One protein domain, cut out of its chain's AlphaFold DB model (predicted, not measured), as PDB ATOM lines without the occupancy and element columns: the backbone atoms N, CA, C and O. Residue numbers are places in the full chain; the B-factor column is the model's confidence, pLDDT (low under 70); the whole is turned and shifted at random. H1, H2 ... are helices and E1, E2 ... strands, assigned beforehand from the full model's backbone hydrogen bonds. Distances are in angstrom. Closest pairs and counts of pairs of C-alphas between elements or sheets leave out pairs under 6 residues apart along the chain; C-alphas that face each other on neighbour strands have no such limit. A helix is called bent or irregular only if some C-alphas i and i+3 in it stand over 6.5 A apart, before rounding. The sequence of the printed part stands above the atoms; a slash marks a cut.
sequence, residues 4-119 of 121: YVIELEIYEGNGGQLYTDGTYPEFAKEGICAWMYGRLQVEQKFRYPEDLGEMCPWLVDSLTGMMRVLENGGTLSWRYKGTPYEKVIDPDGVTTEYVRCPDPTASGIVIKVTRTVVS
ATOM      1  N   TYR A   4      30.071  21.056 -22.562       94.50
ATOM      2  CA  TYR A   4      31.284  20.263 -22.462       94.50
ATOM      3  C   TYR A   4      31.080  19.110 -21.492       94.50
ATOM      4  O   TYR A   4      30.492  19.276 -20.428       94.50
ATOM      5  N   VAL A   5      31.641  17.955 -21.837       96.44
ATOM      6  CA  VAL A   5      31.860  16.852 -20.896       96.44
ATOM      7  C   VAL A   5      33.340  16.814 -20.564       96.44
ATOM      8  O   VAL A   5      34.177  16.918 -21.467       96.44
ATOM      9  N   ILE A   6      33.660  16.662 -19.278       97.75
ATOM     10  CA  ILE A   6      35.039  16.529 -18.817       97.75
ATOM     11  C   ILE A   6      35.233  15.181 -18.124       97.75
ATOM     12  O   ILE A   6      34.509  14.824 -17.195       97.75
ATOM     13  N   GLU A   7      36.234  14.447 -18.596       98.44
ATOM     14  CA  GLU A   7      36.716  13.197 -18.016       98.44
ATOM     15  C   GLU A   7      38.084  13.426 -17.367       98.44
ATOM     16  O   GLU A   7      38.945  14.109 -17.928       98.44
ATOM     17  N   LEU A   8      38.278  12.844 -16.188       98.44
ATOM     18  CA  LEU A   8      39.529  12.846 -15.440       98.44
ATOM     19  C   LEU A   8      40.057  11.417 -15.405       98.44
ATOM     20  O   LEU A   8      39.364  10.525 -14.932       98.44
ATOM     21  N   GLU A   9      41.271  11.198 -15.883       98.38
ATOM     22  CA  GLU A   9      41.917   9.889 -15.934       98.38
ATOM     23  C   GLU A   9      43.195   9.915 -15.097       98.38
ATOM     24  O   GLU A   9      44.019  10.822 -15.250       98.38
ATOM     25  N   ILE A  10      43.396   8.910 -14.243       97.81
ATOM     26  CA  ILE A  10      44.698   8.669 -13.611       97.81
ATOM     27  C   ILE A  10      45.636   8.140 -14.692       97.81
ATOM     28  O   ILE A  10      45.626   6.959 -15.018       97.81
ATOM     29  N   TYR A  11      46.422   9.035 -15.276       98.06
ATOM     30  CA  TYR A  11      47.249   8.747 -16.444       98.06
ATOM     31  C   TYR A  11      48.590   8.115 -16.072       98.06
ATOM     32  O   TYR A  11      49.090   7.231 -16.762       98.06
ATOM     33  N   GLU A  12      49.178   8.568 -14.970       97.62
ATOM     34  CA  GLU A  12      50.456   8.077 -14.465       97.62
ATOM     35  C   GLU A  12      50.403   8.035 -12.944       97.62
ATOM     36  O   GLU A  12      49.698   8.830 -12.315       97.62
ATOM     37  N   GLY A  13      51.184   7.132 -12.364       95.69
ATOM     38  CA  GLY A  13      51.485   7.129 -10.947       95.69
ATOM     39  C   GLY A  13      51.434   5.745 -10.323       95.69
ATOM     40  O   GLY A  13      51.063   4.761 -10.960       95.69
ATOM     41  N   ASN A  14      51.812   5.671  -9.054       96.12
ATOM     42  CA  ASN A  14      51.826   4.426  -8.304       96.12
ATOM     43  C   ASN A  14      50.821   4.475  -7.152       96.12
ATOM     44  O   ASN A  14      51.070   5.061  -6.095       96.12
ATOM     45  N   GLY A  15      49.674   3.831  -7.368       93.56
ATOM     46  CA  GLY A  15      48.677   3.611  -6.328       93.56
ATOM     47  C   GLY A  15      49.033   2.470  -5.382       93.56
ATOM     48  O   GLY A  15      48.468   2.406  -4.305       93.56
ATOM     49  N   GLY A  16      49.971   1.582  -5.726       93.06
ATOM     50  CA  GLY A  16      50.239   0.361  -4.963       93.06
ATOM     51  C   GLY A  16      49.063  -0.627  -4.975       93.06
ATOM     52  O   GLY A  16      47.994  -0.351  -5.515       93.06
ATOM     53  N   GLN A  17      49.250  -1.801  -4.374       92.00
ATOM     54  CA  GLN A  17      48.214  -2.836  -4.265       92.00
ATOM     55  C   GLN A  17      47.994  -3.209  -2.810       92.00
ATOM     56  O   GLN A  17      48.957  -3.294  -2.057       92.00
ATOM     57  N   LEU A  18      46.741  -3.473  -2.433       92.56
ATOM     58  CA  LEU A  18      46.421  -3.880  -1.071       92.56
ATOM     59  C   LEU A  18      47.112  -5.207  -0.737       92.56
ATOM     60  O   LEU A  18      46.862  -6.228  -1.379       92.56
ATOM     61  N   TYR A  19      47.959  -5.189   0.285       91.12
ATOM     62  CA  TYR A  19      48.608  -6.387   0.798       91.12
ATOM     63  C   TYR A  19      47.592  -7.291   1.502       91.12
ATOM     64  O   TYR A  19      46.735  -6.836   2.260       91.12
ATOM     65  N   THR A  20      47.683  -8.594   1.250       90.44
ATOM     66  CA  THR A  20      46.746  -9.597   1.780       90.44
ATOM     67  C   THR A  20      47.151 -10.146   3.146       90.44
ATOM     68  O   THR A  20      46.358 -10.827   3.792       90.44
ATOM     69  N   ASP A  21      48.365  -9.842   3.603       92.19
ATOM     70  CA  ASP A  21      48.933 -10.295   4.876       92.19
ATOM     71  C   ASP A  21      48.654  -9.337   6.053       92.19
ATOM     72  O   ASP A  21      49.087  -9.587   7.177       92.19
ATOM     73  N   GLY A  22      47.912  -8.252   5.805       84.56
ATOM     74  CA  GLY A  22      47.558  -7.247   6.809       84.56
ATOM     75  C   GLY A  22      48.665  -6.236   7.117       84.56
ATOM     76  O   GLY A  22      48.497  -5.419   8.025       84.56
ATOM     77  N   THR A  23      49.779  -6.268   6.385       92.38
ATOM     78  CA  THR A  23      50.848  -5.271   6.500       92.38
ATOM     79  C   THR A  23      50.595  -4.058   5.599       92.38
ATOM     80  O   THR A  23      49.678  -4.042   4.774       92.38
ATOM     81  N   TYR A  24      51.389  -3.003   5.791       91.06
ATOM     82  CA  TYR A  24      51.338  -1.782   4.989       91.06
ATOM     83  C   TYR A  24      52.717  -1.482   4.400       91.06
ATOM     84  O   TYR A  24      53.715  -1.694   5.095       91.06
ATOM     85  N   PRO A  25      52.780  -0.956   3.165       92.88
ATOM     86  CA  PRO A  25      54.036  -0.526   2.570       92.88
ATOM     87  C   PRO A  25      54.622   0.690   3.292       92.88
ATOM     88  O   PRO A  25      53.912   1.513   3.883       92.88
ATOM     89  N   GLU A  26      55.929   0.876   3.145       93.81
ATOM     90  CA  GLU A  26      56.586   2.147   3.442       93.81
ATOM     91  C   GLU A  26      56.311   3.140   2.296       93.81
ATOM     92  O   GLU A  26      57.156   3.356   1.425       93.81
ATOM     93  N   PHE A  27      55.129   3.771   2.299       93.38
ATOM     94  CA  PHE A  27      54.613   4.608   1.201       93.38
ATOM     95  C   PHE A  27      55.644   5.537   0.545       93.38
ATOM     96  O   PHE A  27      55.797   5.536  -0.673       93.38
ATOM     97  N   ALA A  28      56.386   6.319   1.334       91.31
ATOM     98  CA  ALA A  28      57.347   7.279   0.793       91.31
ATOM     99  C   ALA A  28      58.560   6.606   0.128       91.31
ATOM    100  O   ALA A  28      59.040   7.079  -0.901       91.31
ATOM    101  N   LYS A  29      59.048   5.506   0.708       93.38
ATOM    102  CA  LYS A  29      60.217   4.758   0.225       93.38
ATOM    103  C   LYS A  29      59.891   3.960  -1.032       93.38
ATOM    104  O   LYS A  29      60.726   3.846  -1.923       93.38
ATOM    105  N   GLU A  30      58.676   3.436  -1.095       93.62
ATOM    106  CA  GLU A  30      58.165   2.659  -2.224       93.62
ATOM    107  C   GLU A  30      57.510   3.539  -3.300       93.62
ATOM    108  O   GLU A  30      57.124   3.044  -4.356       93.62
ATOM    109  N   GLY A  31      57.394   4.848  -3.045       94.94
ATOM    110  CA  GLY A  31      56.765   5.796  -3.956       94.94
ATOM    111  C   GLY A  31      55.308   5.440  -4.224       94.94
ATOM    112  O   GLY A  31      54.907   5.409  -5.376       94.94
ATOM    113  N   ILE A  32      54.535   5.113  -3.191       95.88
ATOM    114  CA  ILE A  32      53.115   4.763  -3.291       95.88
ATOM    115  C   ILE A  32      52.280   5.926  -2.758       95.88
ATOM    116  O   ILE A  32      52.509   6.409  -1.647       95.88
ATOM    117  N   CYS A  33      51.266   6.344  -3.515       95.25
ATOM    118  CA  CYS A  33      50.291   7.313  -3.030       95.25
ATOM    119  C   CYS A  33      49.389   6.663  -1.971       95.25
ATOM    120  O   CYS A  33      48.564   5.801  -2.279       95.25
ATOM    121  N   ALA A  34      49.502   7.122  -0.724       92.81
ATOM    122  CA  ALA A  34      48.743   6.578   0.403       92.81
ATOM    123  C   ALA A  34      47.219   6.660   0.211       92.81
ATOM    124  O   ALA A  34      46.490   5.806   0.702       92.81
ATOM    125  N   TRP A  35      46.731   7.670  -0.519       92.25
ATOM    126  CA  TRP A  35      45.297   7.818  -0.773       92.25
ATOM    127  C   TRP A  35      44.789   6.803  -1.801       92.25
ATOM    128  O   TRP A  35      43.686   6.280  -1.678       92.25
ATOM    129  N   MET A  36      45.599   6.512  -2.818       94.19
ATOM    130  CA  MET A  36      45.232   5.583  -3.886       94.19
ATOM    131  C   MET A  36      45.386   4.112  -3.478       94.19
ATOM    132  O   MET A  36      44.761   3.250  -4.094       94.19
ATOM    133  N   TYR A  37      46.171   3.826  -2.438       94.88
ATOM    134  CA  TYR A  37      46.471   2.475  -1.970       94.88
ATOM    135  C   TYR A  37      45.251   1.573  -1.817       94.88
ATOM    136  O   TYR A  37      44.357   1.819  -1.011       94.88
ATOM    137  N   GLY A  38      45.223   0.516  -2.636       91.38
ATOM    138  CA  GLY A  38      44.153  -0.479  -2.645       91.38
ATOM    139  C   GLY A  38      42.795   0.025  -3.145       91.38
ATOM    140  O   GLY A  38      41.834  -0.739  -3.101       91.38
ATOM    141  N   ARG A  39      42.698   1.278  -3.614       93.69
ATOM    142  CA  ARG A  39      41.433   1.919  -4.004       93.69
ATOM    143  C   ARG A  39      41.432   2.447  -5.434       93.69
ATOM    144  O   ARG A  39      40.471   2.199  -6.151       93.69
ATOM    145  N   LEU A  40      42.457   3.205  -5.822       94.69
ATOM    146  CA  LEU A  40      42.520   3.902  -7.106       94.69
ATOM    147  C   LEU A  40      43.753   3.464  -7.893       94.69
ATOM    148  O   LEU A  40      44.820   3.287  -7.309       94.69
ATOM    149  N   GLN A  41      43.624   3.316  -9.210       95.25
ATOM    150  CA  GLN A  41      44.707   2.842 -10.079       95.25
ATOM    151  C   GLN A  41      44.822   3.672 -11.358       95.25
ATOM    152  O   GLN A  41      43.908   4.412 -11.716       95.25
ATOM    153  N   VAL A  42      45.960   3.536 -12.041       97.00
ATOM    154  CA  VAL A  42      46.159   4.081 -13.393       97.00
ATOM    155  C   VAL A  42      45.069   3.546 -14.332       97.00
ATOM    156  O   VAL A  42      44.548   2.455 -14.118       97.00
ATOM    157  N   GLU A  43      44.704   4.343 -15.335       97.12
ATOM    158  CA  GLU A  43      43.604   4.137 -16.294       97.12
ATOM    159  C   GLU A  43      42.192   4.311 -15.714       97.12
ATOM    160  O   GLU A  43      41.215   4.350 -16.468       97.12
ATOM    161  N   GLN A  44      42.047   4.463 -14.395       97.50
ATOM    162  CA  GLN A  44      40.750   4.756 -13.794       97.50
ATOM    163  C   GLN A  44      40.277   6.161 -14.175       97.50
ATOM    164  O   GLN A  44      41.048   7.126 -14.160       97.50
ATOM    165  N   LYS A  45      38.983   6.259 -14.496       98.25
ATOM    166  CA  LYS A  45      38.334   7.458 -15.024       98.25
ATOM    167  C   LYS A  45      37.198   7.931 -14.128       98.25
ATOM    168  O   LYS A  45      36.512   7.116 -13.516       98.25
ATOM    169  N   PHE A  46      36.995   9.241 -14.114       98.19
ATOM    170  CA  PHE A  46      35.980   9.941 -13.335       98.19
ATOM    171  C   PHE A  46      35.315  10.998 -14.213       98.19
ATOM    172  O   PHE A  46      35.985  11.666 -15.009       98.19
ATOM    173  N   ARG A  47      34.007  11.178 -14.062       97.88
ATOM    174  CA  ARG A  47      33.271  12.285 -14.669       97.88
ATOM    175  C   ARG A  47      33.257  13.498 -13.757       97.88
ATOM    176  O   ARG A  47      33.041  13.393 -12.553       97.88
ATOM    177  N   TYR A  48      33.502  14.661 -14.345       96.75
ATOM    178  CA  TYR A  48      33.348  15.931 -13.658       96.75
ATOM    179  C   TYR A  48      31.993  16.573 -14.002       96.75
ATOM    180  O   TYR A  48      31.702  16.713 -15.194       96.75
ATOM    181  N   PRO A  49      31.247  17.079 -12.998       95.88
ATOM    182  CA  PRO A  49      31.587  17.122 -11.567       95.88
ATOM    183  C   PRO A  49      31.136  15.895 -10.746       95.88
ATOM    184  O   PRO A  49      31.375  15.866  -9.539       95.88
ATOM    185  N   GLU A  50      30.472  14.914 -11.358       97.69
ATOM    186  CA  GLU A  50      29.699  13.869 -10.667       97.69
ATOM    187  C   GLU A  50      30.535  12.984  -9.734       97.69
ATOM    188  O   GLU A  50      30.097  12.672  -8.626       97.69
ATOM    189  N   ASP A  51      31.748  12.625 -10.149       97.69
ATOM    190  CA  ASP A  51      32.587  11.629  -9.476       97.69
ATOM    191  C   ASP A  51      33.695  12.259  -8.611       97.69
ATOM    192  O   ASP A  51      34.570  11.557  -8.100       97.69
ATOM    193  N   LEU A  52      33.685  13.583  -8.399       95.00
ATOM    194  CA  LEU A  52      34.726  14.266  -7.613       95.00
ATOM    195  C   LEU A  52      34.861  13.729  -6.180       95.00
ATOM    196  O   LEU A  52      35.959  13.748  -5.624       95.00
ATOM    197  N   GLY A  53      33.770  13.235  -5.587       94.81
ATOM    198  CA  GLY A  53      33.774  12.637  -4.246       94.81
ATOM    199  C   GLY A  53      34.566  11.328  -4.143       94.81
ATOM    200  O   GLY A  53      34.963  10.933  -3.046       94.81
ATOM    201  N   GLU A  54      34.841  10.676  -5.274       95.44
ATOM    202  CA  GLU A  54      35.601   9.425  -5.329       95.44
ATOM    203  C   GLU A  54      37.115   9.635  -5.445       95.44
ATOM    204  O   GLU A  54      37.897   8.699  -5.258       95.44
ATOM    205  N   MET A  55      37.541  10.868  -5.720       95.25
ATOM    206  CA  MET A  55      38.939  11.230  -5.912       95.25
ATOM    207  C   MET A  55      39.596  11.720  -4.615       95.25
ATOM    208  O   MET A  55      38.947  12.148  -3.660       95.25
ATOM    209  N   CYS A  56      40.930  11.699  -4.593       93.69
ATOM    210  CA  CYS A  56      41.702  12.291  -3.506       93.69
ATOM    211  C   CYS A  56      41.467  13.818  -3.429       93.69
ATOM    212  O   CYS A  56      41.654  14.497  -4.439       93.69
ATOM    213  N   PRO A  57      41.158  14.403  -2.253       92.31
ATOM    214  CA  PRO A  57      40.907  15.843  -2.134       92.31
ATOM    215  C   PRO A  57      42.064  16.729  -2.615       92.31
ATOM    216  O   PRO A  57      41.838  17.706  -3.318       92.31
ATOM    217  N   TRP A  58      43.315  16.359  -2.324       90.62
ATOM    218  CA  TRP A  58      44.488  17.132  -2.770       90.62
ATOM    219  C   TRP A  58      44.656  17.119  -4.287       90.62
ATOM    220  O   TRP A  58      45.119  18.090  -4.887       90.62
ATOM    221  N   LEU A  59      44.264  16.011  -4.912       93.62
ATOM    222  CA  LEU A  59      44.249  15.886  -6.355       93.62
ATOM    223  C   LEU A  59      43.174  16.796  -6.958       93.62
ATOM    224  O   LEU A  59      43.467  17.544  -7.888       93.62
ATOM    225  N   VAL A  60      41.966  16.800  -6.391       95.31
ATOM    226  CA  VAL A  60      40.865  17.684  -6.814       95.31
ATOM    227  C   VAL A  60      41.246  19.162  -6.675       95.31
ATOM    228  O   VAL A  60      41.063  19.942  -7.616       95.31
ATOM    229  N   ASP A  61      41.857  19.547  -5.557       94.25
ATOM    230  CA  ASP A  61      42.325  20.919  -5.342       94.25
ATOM    231  C   ASP A  61      43.345  21.334  -6.414       94.25
ATOM    232  O   ASP A  61      43.246  22.427  -6.978       94.25
ATOM    233  N   SER A  62      44.272  20.438  -6.777       94.50
ATOM    234  CA  SER A  62      45.268  20.701  -7.826       94.50
ATOM    235  C   SER A  62      44.661  20.876  -9.227       94.50
ATOM    236  O   SER A  62      45.217  21.601 -10.053       94.50
ATOM    237  N   LEU A  63      43.502  20.263  -9.489       96.25
ATOM    238  CA  LEU A  63      42.803  20.306 -10.778       96.25
ATOM    239  C   LEU A  63      41.935  21.560 -10.950       96.25
ATOM    240  O   LEU A  63      41.682  21.990 -12.077       96.25
ATOM    241  N   THR A  64      41.475  22.154  -9.846       93.88
ATOM    242  CA  THR A  64      40.366  23.126  -9.829       93.88
ATOM    243  C   THR A  64      40.562  24.305 -10.790       93.88
ATOM    244  O   THR A  64      39.627  24.702 -11.485       93.88
ATOM    245  N   GLY A  65      41.771  24.867 -10.874       94.56
ATOM    246  CA  GLY A  65      42.050  25.998 -11.769       94.56
ATOM    247  C   GLY A  65      41.900  25.642 -13.252       94.56
ATOM    248  O   GLY A  65      41.276  26.382 -14.010       94.56
ATOM    249  N   MET A  66      42.431  24.489 -13.656       95.06
ATOM    250  CA  MET A  66      42.396  24.004 -15.037       95.06
ATOM    251  C   MET A  66      40.975  23.598 -15.426       95.06
ATOM    252  O   MET A  66      40.512  23.949 -16.509       95.06
ATOM    253  N   MET A  67      40.262  22.942 -14.510       95.25
ATOM    254  CA  MET A  67      38.861  22.565 -14.683       95.25
ATOM    255  C   MET A  67      37.975  23.771 -14.978       95.25
ATOM    256  O   MET A  67      37.233  23.753 -15.958       95.25
ATOM    257  N   ARG A  68      38.136  24.859 -14.214       95.44
ATOM    258  CA  ARG A  68      37.392  26.107 -14.432       95.44
ATOM    259  C   ARG A  68      37.645  26.738 -15.791       95.44
ATOM    260  O   ARG A  68      36.735  27.295 -16.399       95.44
ATOM    261  N   VAL A  69      38.878  26.672 -16.284       95.44
ATOM    262  CA  VAL A  69      39.198  27.176 -17.625       95.44
ATOM    263  C   VAL A  69      38.502  26.325 -18.683       95.44
ATOM    264  O   VAL A  69      37.846  26.875 -19.567       95.44
ATOM    265  N   LEU A  70      38.616  25.000 -18.585       95.19
ATOM    266  CA  LEU A  70      38.087  24.074 -19.586       95.19
ATOM    267  C   LEU A  70      36.555  24.035 -19.617       95.19
ATOM    268  O   LEU A  70      35.990  24.035 -20.711       95.19
ATOM    269  N   GLU A  71      35.888  24.041 -18.459       93.94
ATOM    270  CA  GLU A  71      34.417  24.017 -18.365       93.94
ATOM    271  C   GLU A  71      33.785  25.282 -18.965       93.94
ATOM    272  O   GLU A  71      32.698  25.228 -19.530       93.94
ATOM    273  N   ASN A  72      34.501  26.412 -18.928       93.50
ATOM    274  CA  ASN A  72      34.070  27.679 -19.525       93.50
ATOM    275  C   ASN A  72      34.559  27.854 -20.978       93.50
ATOM    276  O   ASN A  72      34.528  28.957 -21.524       93.50
ATOM    277  N   GLY A  73      35.038  26.783 -21.619       91.81
ATOM    278  CA  GLY A  73      35.468  26.795 -23.019       91.81
ATOM    279  C   GLY A  73      36.841  27.415 -23.282       91.81
ATOM    280  O   GLY A  73      37.256  27.511 -24.439       91.81
ATOM    281  N   GLY A  74      37.560  27.814 -22.235       93.38
ATOM    282  CA  GLY A  74      38.933  28.280 -22.336       93.38
ATOM    283  C   GLY A  74      39.898  27.157 -22.718       93.38
ATOM    284  O   GLY A  74      39.603  25.968 -22.604       93.38
ATOM    285  N   THR A  75      41.085  27.550 -23.170       93.81
ATOM    286  CA  THR A  75      42.194  26.632 -23.453       93.81
ATOM    287  C   THR A  75      43.487  27.211 -22.896       93.81
ATOM    288  O   THR A  75      43.627  28.429 -22.761       93.81
ATOM    289  N   LEU A  76      44.439  26.342 -22.569       91.75
ATOM    290  CA  LEU A  76      45.753  26.730 -22.069       91.75
ATOM    291  C   LEU A  76      46.791  26.440 -23.161       91.75
ATOM    292  O   LEU A  76      46.965  25.302 -23.589       91.75
ATOM    293  N   SER A  77      47.464  27.478 -23.659       91.06
ATOM    294  CA  SER A  77      48.175  27.437 -24.951       91.06
ATOM    295  C   SER A  77      49.464  26.605 -24.975       91.06
ATOM    296  O   SER A  77      49.985  26.296 -26.051       91.06
ATOM    297  N   TRP A  78      50.001  26.230 -23.816       92.31
ATOM    298  CA  TRP A  78      51.204  25.410 -23.712       92.31
ATOM    299  C   TRP A  78      50.905  23.951 -24.056       92.31
ATOM    300  O   TRP A  78      50.018  23.336 -23.473       92.31
ATOM    301  N   ARG A  79      51.671  23.382 -24.993       92.56
ATOM    302  CA  ARG A  79      51.401  22.052 -25.568       92.56
ATOM    303  C   ARG A  79      52.266  20.915 -25.033       92.56
ATOM    304  O   ARG A  79      51.933  19.777 -25.311       92.56
ATOM    305  N   TYR A  80      53.369  21.213 -24.344       94.44
ATOM    306  CA  TYR A  80      54.368  20.221 -23.911       94.44
ATOM    307  C   TYR A  80      54.881  19.309 -25.049       94.44
ATOM    308  O   TYR A  80      54.998  18.095 -24.882       94.44
ATOM    309  N   LYS A  81      55.169  19.896 -26.222       95.56
ATOM    310  CA  LYS A  81      55.574  19.150 -27.425       95.56
ATOM    311  C   LYS A  81      56.785  18.249 -27.178       95.56
ATOM    312  O   LYS A  81      57.769  18.703 -26.596       95.56
ATOM    313  N   GLY A  82      56.730  17.017 -27.684       96.50
ATOM    314  CA  GLY A  82      57.812  16.037 -27.554       96.50
ATOM    315  C   GLY A  82      57.925  15.394 -26.169       96.50
ATOM    316  O   GLY A  82      58.930  14.747 -25.886       96.50
ATOM    317  N   THR A  83      56.920  15.564 -25.306       96.31
ATOM    318  CA  THR A  83      56.830  14.884 -24.005       96.31
ATOM    319  C   THR A  83      55.647  13.910 -23.997       96.31
ATOM    320  O   THR A  83      54.740  14.064 -24.817       96.31
ATOM    321  N   PRO A  84      55.588  12.951 -23.054       95.62
ATOM    322  CA  PRO A  84      54.401  12.108 -22.862       95.62
ATOM    323  C   PRO A  84      53.111  12.897 -22.579       95.62
ATOM    324  O   PRO A  84      52.017  12.391 -22.795       95.62
ATOM    325  N   TYR A  85      53.237  14.151 -22.136       96.88
ATOM    326  CA  TYR A  85      52.124  15.034 -21.781       96.88
ATOM    327  C   TYR A  85      51.744  15.993 -22.917       96.88
ATOM    328  O   TYR A  85      51.157  17.051 -22.673       96.88
ATOM    329  N   GLU A  86      52.116  15.673 -24.161       97.25
ATOM    330  CA  GLU A  86      51.739  16.494 -25.306       97.25
ATOM    331  C   GLU A  86      50.210  16.581 -25.432       97.25
ATOM    332  O   GLU A  86      49.496  15.574 -25.426       97.25
ATOM    333  N   LYS A  87      49.697  17.813 -25.509       95.06
ATOM    334  CA  LYS A  87      48.259  18.089 -25.463       95.06
ATOM    335  C   LYS A  87      47.626  18.185 -26.841       95.06
ATOM    336  O   LYS A  87      48.174  18.800 -27.761       95.06
ATOM    337  N   VAL A  88      46.376  17.747 -26.910       96.69
ATOM    338  CA  VAL A  88      45.436  18.162 -27.948       96.69
ATOM    339  C   VAL A  88      44.787  19.476 -27.513       96.69
ATOM    340  O   VAL A  88      44.297  19.588 -26.392       96.69
ATOM    341  N   ILE A  89      44.803  20.481 -28.390       95.75
ATOM    342  CA  ILE A  89      44.076  21.741 -28.199       95.75
ATOM    343  C   ILE A  89      43.179  21.917 -29.414       95.75
ATOM    344  O   ILE A  89      43.661  22.271 -30.493       95.75
ATOM    345  N   ASP A  90      41.896  21.660 -29.206       93.56
ATOM    346  CA  ASP A  90      40.830  21.822 -30.184       93.56
ATOM    347  C   ASP A  90      39.618  22.460 -29.476       93.56
ATOM    348  O   ASP A  90      38.915  21.783 -28.714       93.56
ATOM    349  N   PRO A  91      39.388  23.775 -29.667       85.69
ATOM    350  CA  PRO A  91      38.262  24.491 -29.070       85.69
ATOM    351  C   PRO A  91      36.887  23.988 -29.530       85.69
ATOM    352  O   PRO A  91      35.899  24.217 -28.827       85.69
ATOM    353  N   ASP A  92      36.811  23.328 -30.684       88.38
ATOM    354  CA  ASP A  92      35.580  22.840 -31.311       88.38
ATOM    355  C   ASP A  92      35.361  21.335 -31.104       88.38
ATOM    356  O   ASP A  92      34.246  20.855 -31.289       88.38
ATOM    357  N   GLY A  93      36.383  20.620 -30.640       92.81
ATOM    358  CA  GLY A  93      36.325  19.199 -30.320       92.81
ATOM    359  C   GLY A  93      36.960  18.885 -28.970       92.81
ATOM    360  O   GLY A  93      36.443  19.259 -27.910       92.81
ATOM    361  N   VAL A  94      38.068  18.146 -29.009       95.88
ATOM    362  CA  VAL A  94      38.704  17.557 -27.823       95.88
ATOM    363  C   VAL A  94      39.918  18.369 -27.387       95.88
ATOM    364  O   VAL A  94      40.892  18.506 -28.119       95.88
ATOM    365  N   THR A  95      39.904  18.858 -26.152       96.94
ATOM    366  CA  THR A  95      41.070  19.487 -25.519       96.94
ATOM    367  C   THR A  95      41.522  18.654 -24.326       96.94
ATOM    368  O   THR A  95      40.693  18.225 -23.528       96.94
ATOM    369  N   THR A  96      42.829  18.430 -24.193       97.62
ATOM    370  CA  THR A  96      43.411  17.675 -23.075       97.62
ATOM    371  C   THR A  96      44.311  18.542 -22.210       97.62
ATOM    372  O   THR A  96      45.078  19.338 -22.746       97.62
ATOM    373  N   GLU A  97      44.315  18.309 -20.904       97.44
ATOM    374  CA  GLU A  97      45.265  18.881 -19.948       97.44
ATOM    375  C   GLU A  97      45.936  17.782 -19.124       97.44
ATOM    376  O   GLU A  97      45.390  16.694 -18.973       97.44
ATOM    377  N   TYR A  98      47.118  18.075 -18.580       97.50
ATOM    378  CA  TYR A  98      47.829  17.176 -17.671       97.50
ATOM    379  C   TYR A  98      48.189  17.932 -16.396       97.50
ATOM    380  O   TYR A  98      48.800  19.003 -16.459       97.50
ATOM    381  N   VAL A  99      47.809  17.380 -15.245       96.62
ATOM    382  CA  VAL A  99      48.007  17.995 -13.928       96.62
ATOM    383  C   VAL A  99      48.672  16.991 -13.002       96.62
ATOM    384  O   VAL A  99      48.203  15.868 -12.847       96.62
ATOM    385  N   ARG A 100      49.786  17.394 -12.391       95.25
ATOM    386  CA  ARG A 100      50.517  16.573 -11.426       95.25
ATOM    387  C   ARG A 100      49.969  16.808 -10.019       95.25
ATOM    388  O   ARG A 100      49.778  17.956  -9.622       95.25
ATOM    389  N   CYS A 101      49.764  15.726  -9.273       94.75
ATOM    390  CA  CYS A 101      49.432  15.788  -7.853       94.75
ATOM    391  C   CYS A 101      50.561  16.495  -7.076       94.75
ATOM    392  O   CYS A 101      51.732  16.227  -7.347       94.75
ATOM    393  N   PRO A 102      50.251  17.360  -6.095       93.19
ATOM    394  CA  PRO A 102      51.265  18.043  -5.292       93.19
ATOM    395  C   PRO A 102      51.969  17.132  -4.273       93.19
ATOM    396  O   PRO A 102      52.835  17.614  -3.545       93.19
ATOM    397  N   ASP A 103      51.592  15.850  -4.187       90.44
ATOM    398  CA  ASP A 103      52.273  14.852  -3.359       90.44
ATOM    399  C   ASP A 103      53.789  14.868  -3.657       90.44
ATOM    400  O   ASP A 103      54.192  14.602  -4.792       90.44
ATOM    401  N   PRO A 104      54.639  15.203  -2.668       87.62
ATOM    402  CA  PRO A 104      56.075  15.354  -2.877       87.62
ATOM    403  C   PRO A 104      56.815  14.012  -2.970       87.62
ATOM    404  O   PRO A 104      58.035  14.004  -3.143       87.62
ATOM    405  N   THR A 105      56.124  12.883  -2.795       89.94
ATOM    406  CA  THR A 105      56.732  11.554  -2.897       89.94
ATOM    407  C   THR A 105      56.983  11.149  -4.350       89.94
ATOM    408  O   THR A 105      56.539  11.781  -5.309       89.94
ATOM    409  N   ALA A 106      57.686  10.031  -4.526       93.69
ATOM    410  CA  ALA A 106      57.910   9.432  -5.836       93.69
ATOM    411  C   ALA A 106      56.650   8.775  -6.442       93.69
ATOM    412  O   ALA A 106      56.764   8.131  -7.481       93.69
ATOM    413  N   SER A 107      55.463   8.939  -5.835       93.69
ATOM    414  CA  SER A 107      54.202   8.396  -6.360       93.69
ATOM    415  C   SER A 107      53.876   8.902  -7.760       93.69
ATOM    416  O   SER A 107      53.283   8.167  -8.546       93.69
ATOM    417  N   GLY A 108      54.302  10.128  -8.088       94.50
ATOM    418  CA  GLY A 108      54.330  10.632  -9.460       94.50
ATOM    419  C   GLY A 108      52.956  10.758 -10.115       94.50
ATOM    420  O   GLY A 108      52.879  10.724 -11.337       94.50
ATOM    421  N   ILE A 109      51.881  10.892  -9.328       96.88
ATOM    422  CA  ILE A 109      50.517  10.888  -9.867       96.88
ATOM    423  C   ILE A 109      50.318  12.044 -10.861       96.88
ATOM    424  O   ILE A 109      50.504  13.216 -10.514       96.88
ATOM    425  N   VAL A 110      49.881  11.716 -12.077       97.62
ATOM    426  CA  VAL A 110      49.464  12.677 -13.107       97.62
ATOM    427  C   VAL A 110      48.051  12.342 -13.560       97.62
ATOM    428  O   VAL A 110      47.742  11.201 -13.892       97.62
ATOM    429  N   ILE A 111      47.206  13.365 -13.612       98.12
ATOM    430  CA  ILE A 111      45.854  13.290 -14.150       98.12
ATOM    431  C   ILE A 111      45.843  13.852 -15.551       98.12
ATOM    432  O   ILE A 111      46.307  14.971 -15.777       98.12
ATOM    433  N   LYS A 112      45.265  13.089 -16.471       98.31
ATOM    434  CA  LYS A 112      44.865  13.582 -17.777       98.31
ATOM    435  C   LYS A 112      43.416  14.033 -17.695       98.31
ATOM    436  O   LYS A 112      42.525  13.265 -17.354       98.31
ATOM    437  N   VAL A 113      43.184  15.289 -18.027       98.31
ATOM    438  CA  VAL A 113      41.853  15.871 -18.162       98.31
ATOM    439  C   VAL A 113      41.511  15.880 -19.641       98.31
ATOM    440  O   VAL A 113      42.317  16.341 -20.445       98.31
ATOM    441  N   THR A 114      40.331  15.403 -20.014       98.19
ATOM    442  CA  THR A 114      39.841  15.427 -21.396       98.19
ATOM    443  C   THR A 114      38.507  16.155 -21.436       98.19
ATOM    444  O   THR A 114      37.525  15.674 -20.883       98.19
ATOM    445  N   ARG A 115      38.470  17.314 -22.098       97.56
ATOM    446  CA  ARG A 115      37.264  18.112 -22.338       97.56
ATOM    447  C   ARG A 115      36.786  17.912 -23.771       97.56
ATOM    448  O   ARG A 115      37.493  18.287 -24.708       97.56
ATOM    449  N   THR A 116      35.559  17.440 -23.928       97.25
ATOM    450  CA  THR A 116      34.923  17.192 -25.226       97.25
ATOM    451  C   THR A 116      33.719  18.106 -25.400       97.25
ATOM    452  O   THR A 116      32.869  18.171 -24.513       97.25
ATOM    453  N   VAL A 117      33.640  18.806 -26.535       95.62
ATOM    454  CA  VAL A 117      32.426  19.537 -26.938       95.62
ATOM    455  C   VAL A 117      31.294  18.543 -27.177       95.62
ATOM    456  O   VAL A 117      31.453  17.586 -27.935       95.62
ATOM    457  N   VAL A 118      30.144  18.793 -26.564       91.88
ATOM    458  CA  VAL A 118      28.891  18.119 -26.899       91.88
ATOM    459  C   VAL A 118      28.150  19.040 -27.862       91.88
ATOM    460  O   VAL A 118      27.886  20.197 -27.541       91.88
ATOM    461  N   SER A 119      27.881  18.573 -29.079       71.75
ATOM    462  CA  SER A 119      27.054  19.324 -30.026       71.75
ATOM    463  C   SER A 119      25.661  19.530 -29.427       71.75
ATOM    464  O   SER A 119      25.040  18.547 -29.022       71.75
TER     465      SER A 119
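What this domain is: This is residues 4 to 119 of the 121 residues of an uncharacterized protein of Chloroflexi bacterium RBG_13_48_10 (UniProt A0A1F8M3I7). A strongly twisted slab of four strands, E2, E1, E4 and E3 side by side, has the helix H2 packed slantwise on one face; past one end of the slab lie a long loop, residues 13 to 26, and the short helix H1. A second long loop, residues 72 to 93, runs past the edge strand E3. The printed part has 116 residues, with E1, H1, E2, H2, E3 and E4 along the chain, and the sheet is antiparallel throughout. The class is mixed, helices and strands, with 48 residues, under half, in named elements. The whole is compact, with a radius of gyration of the C-alphas of 15.3 A, and elongated, 51 by 32 by 20 A.

Where its parts are: E1, residues 4 to 12, spans 24.1 A from C-alpha 4 at (31.284, 20.263, -22.462). E4, residues 110 to 118, spans 25.4 A and ends with C-alpha 118 at (28.891, 18.119, -26.899). E3 is residues 94 to 100, 20.2 A, and E2 residues 45 to 48, 9.9 A. H2, residues 57 to 71, spans 19.3 A and is irregular: C-alphas 62 and 65 are 7.3 A apart. H1 is residues 27 to 30, 5.3 A.

How they stand to each other: Inner strands E1 and E4 are antiparallel at 159 degrees, with N 7 and O 114 2.9 A apart. Edge strand E2 pairs with E1, N 46 to O 8 at 2.8 A. E3 and E4 form a hairpin, N 97 to O 113 at 2.8 A. H2 is on the sheet at a height of 7.7 A, two layers, a helix on one face of a sheet. It lies over E4 and, only just, E1, with 3 C-alphas. On the local plane it runs slantwise to E4 at 31 degrees, only just. The closest C-alphas of H2 and E3, Leu 63 and Val 99, are 6.5 A apart. H1 is not on the sheet and is apart from H2. In H2, 9 of 11 O i to N i+4 pairs are within hydrogen-bond range; H1 is too short for one.

The domain as a whole: The C-alphas farthest apart, of Asp 21 and Asp 92, are 50.9 A apart. The printed part has no cut. The links E1 to H1, H1 to E2 and H2 to E3 are long. No printed residue is under 70 in pLDDT.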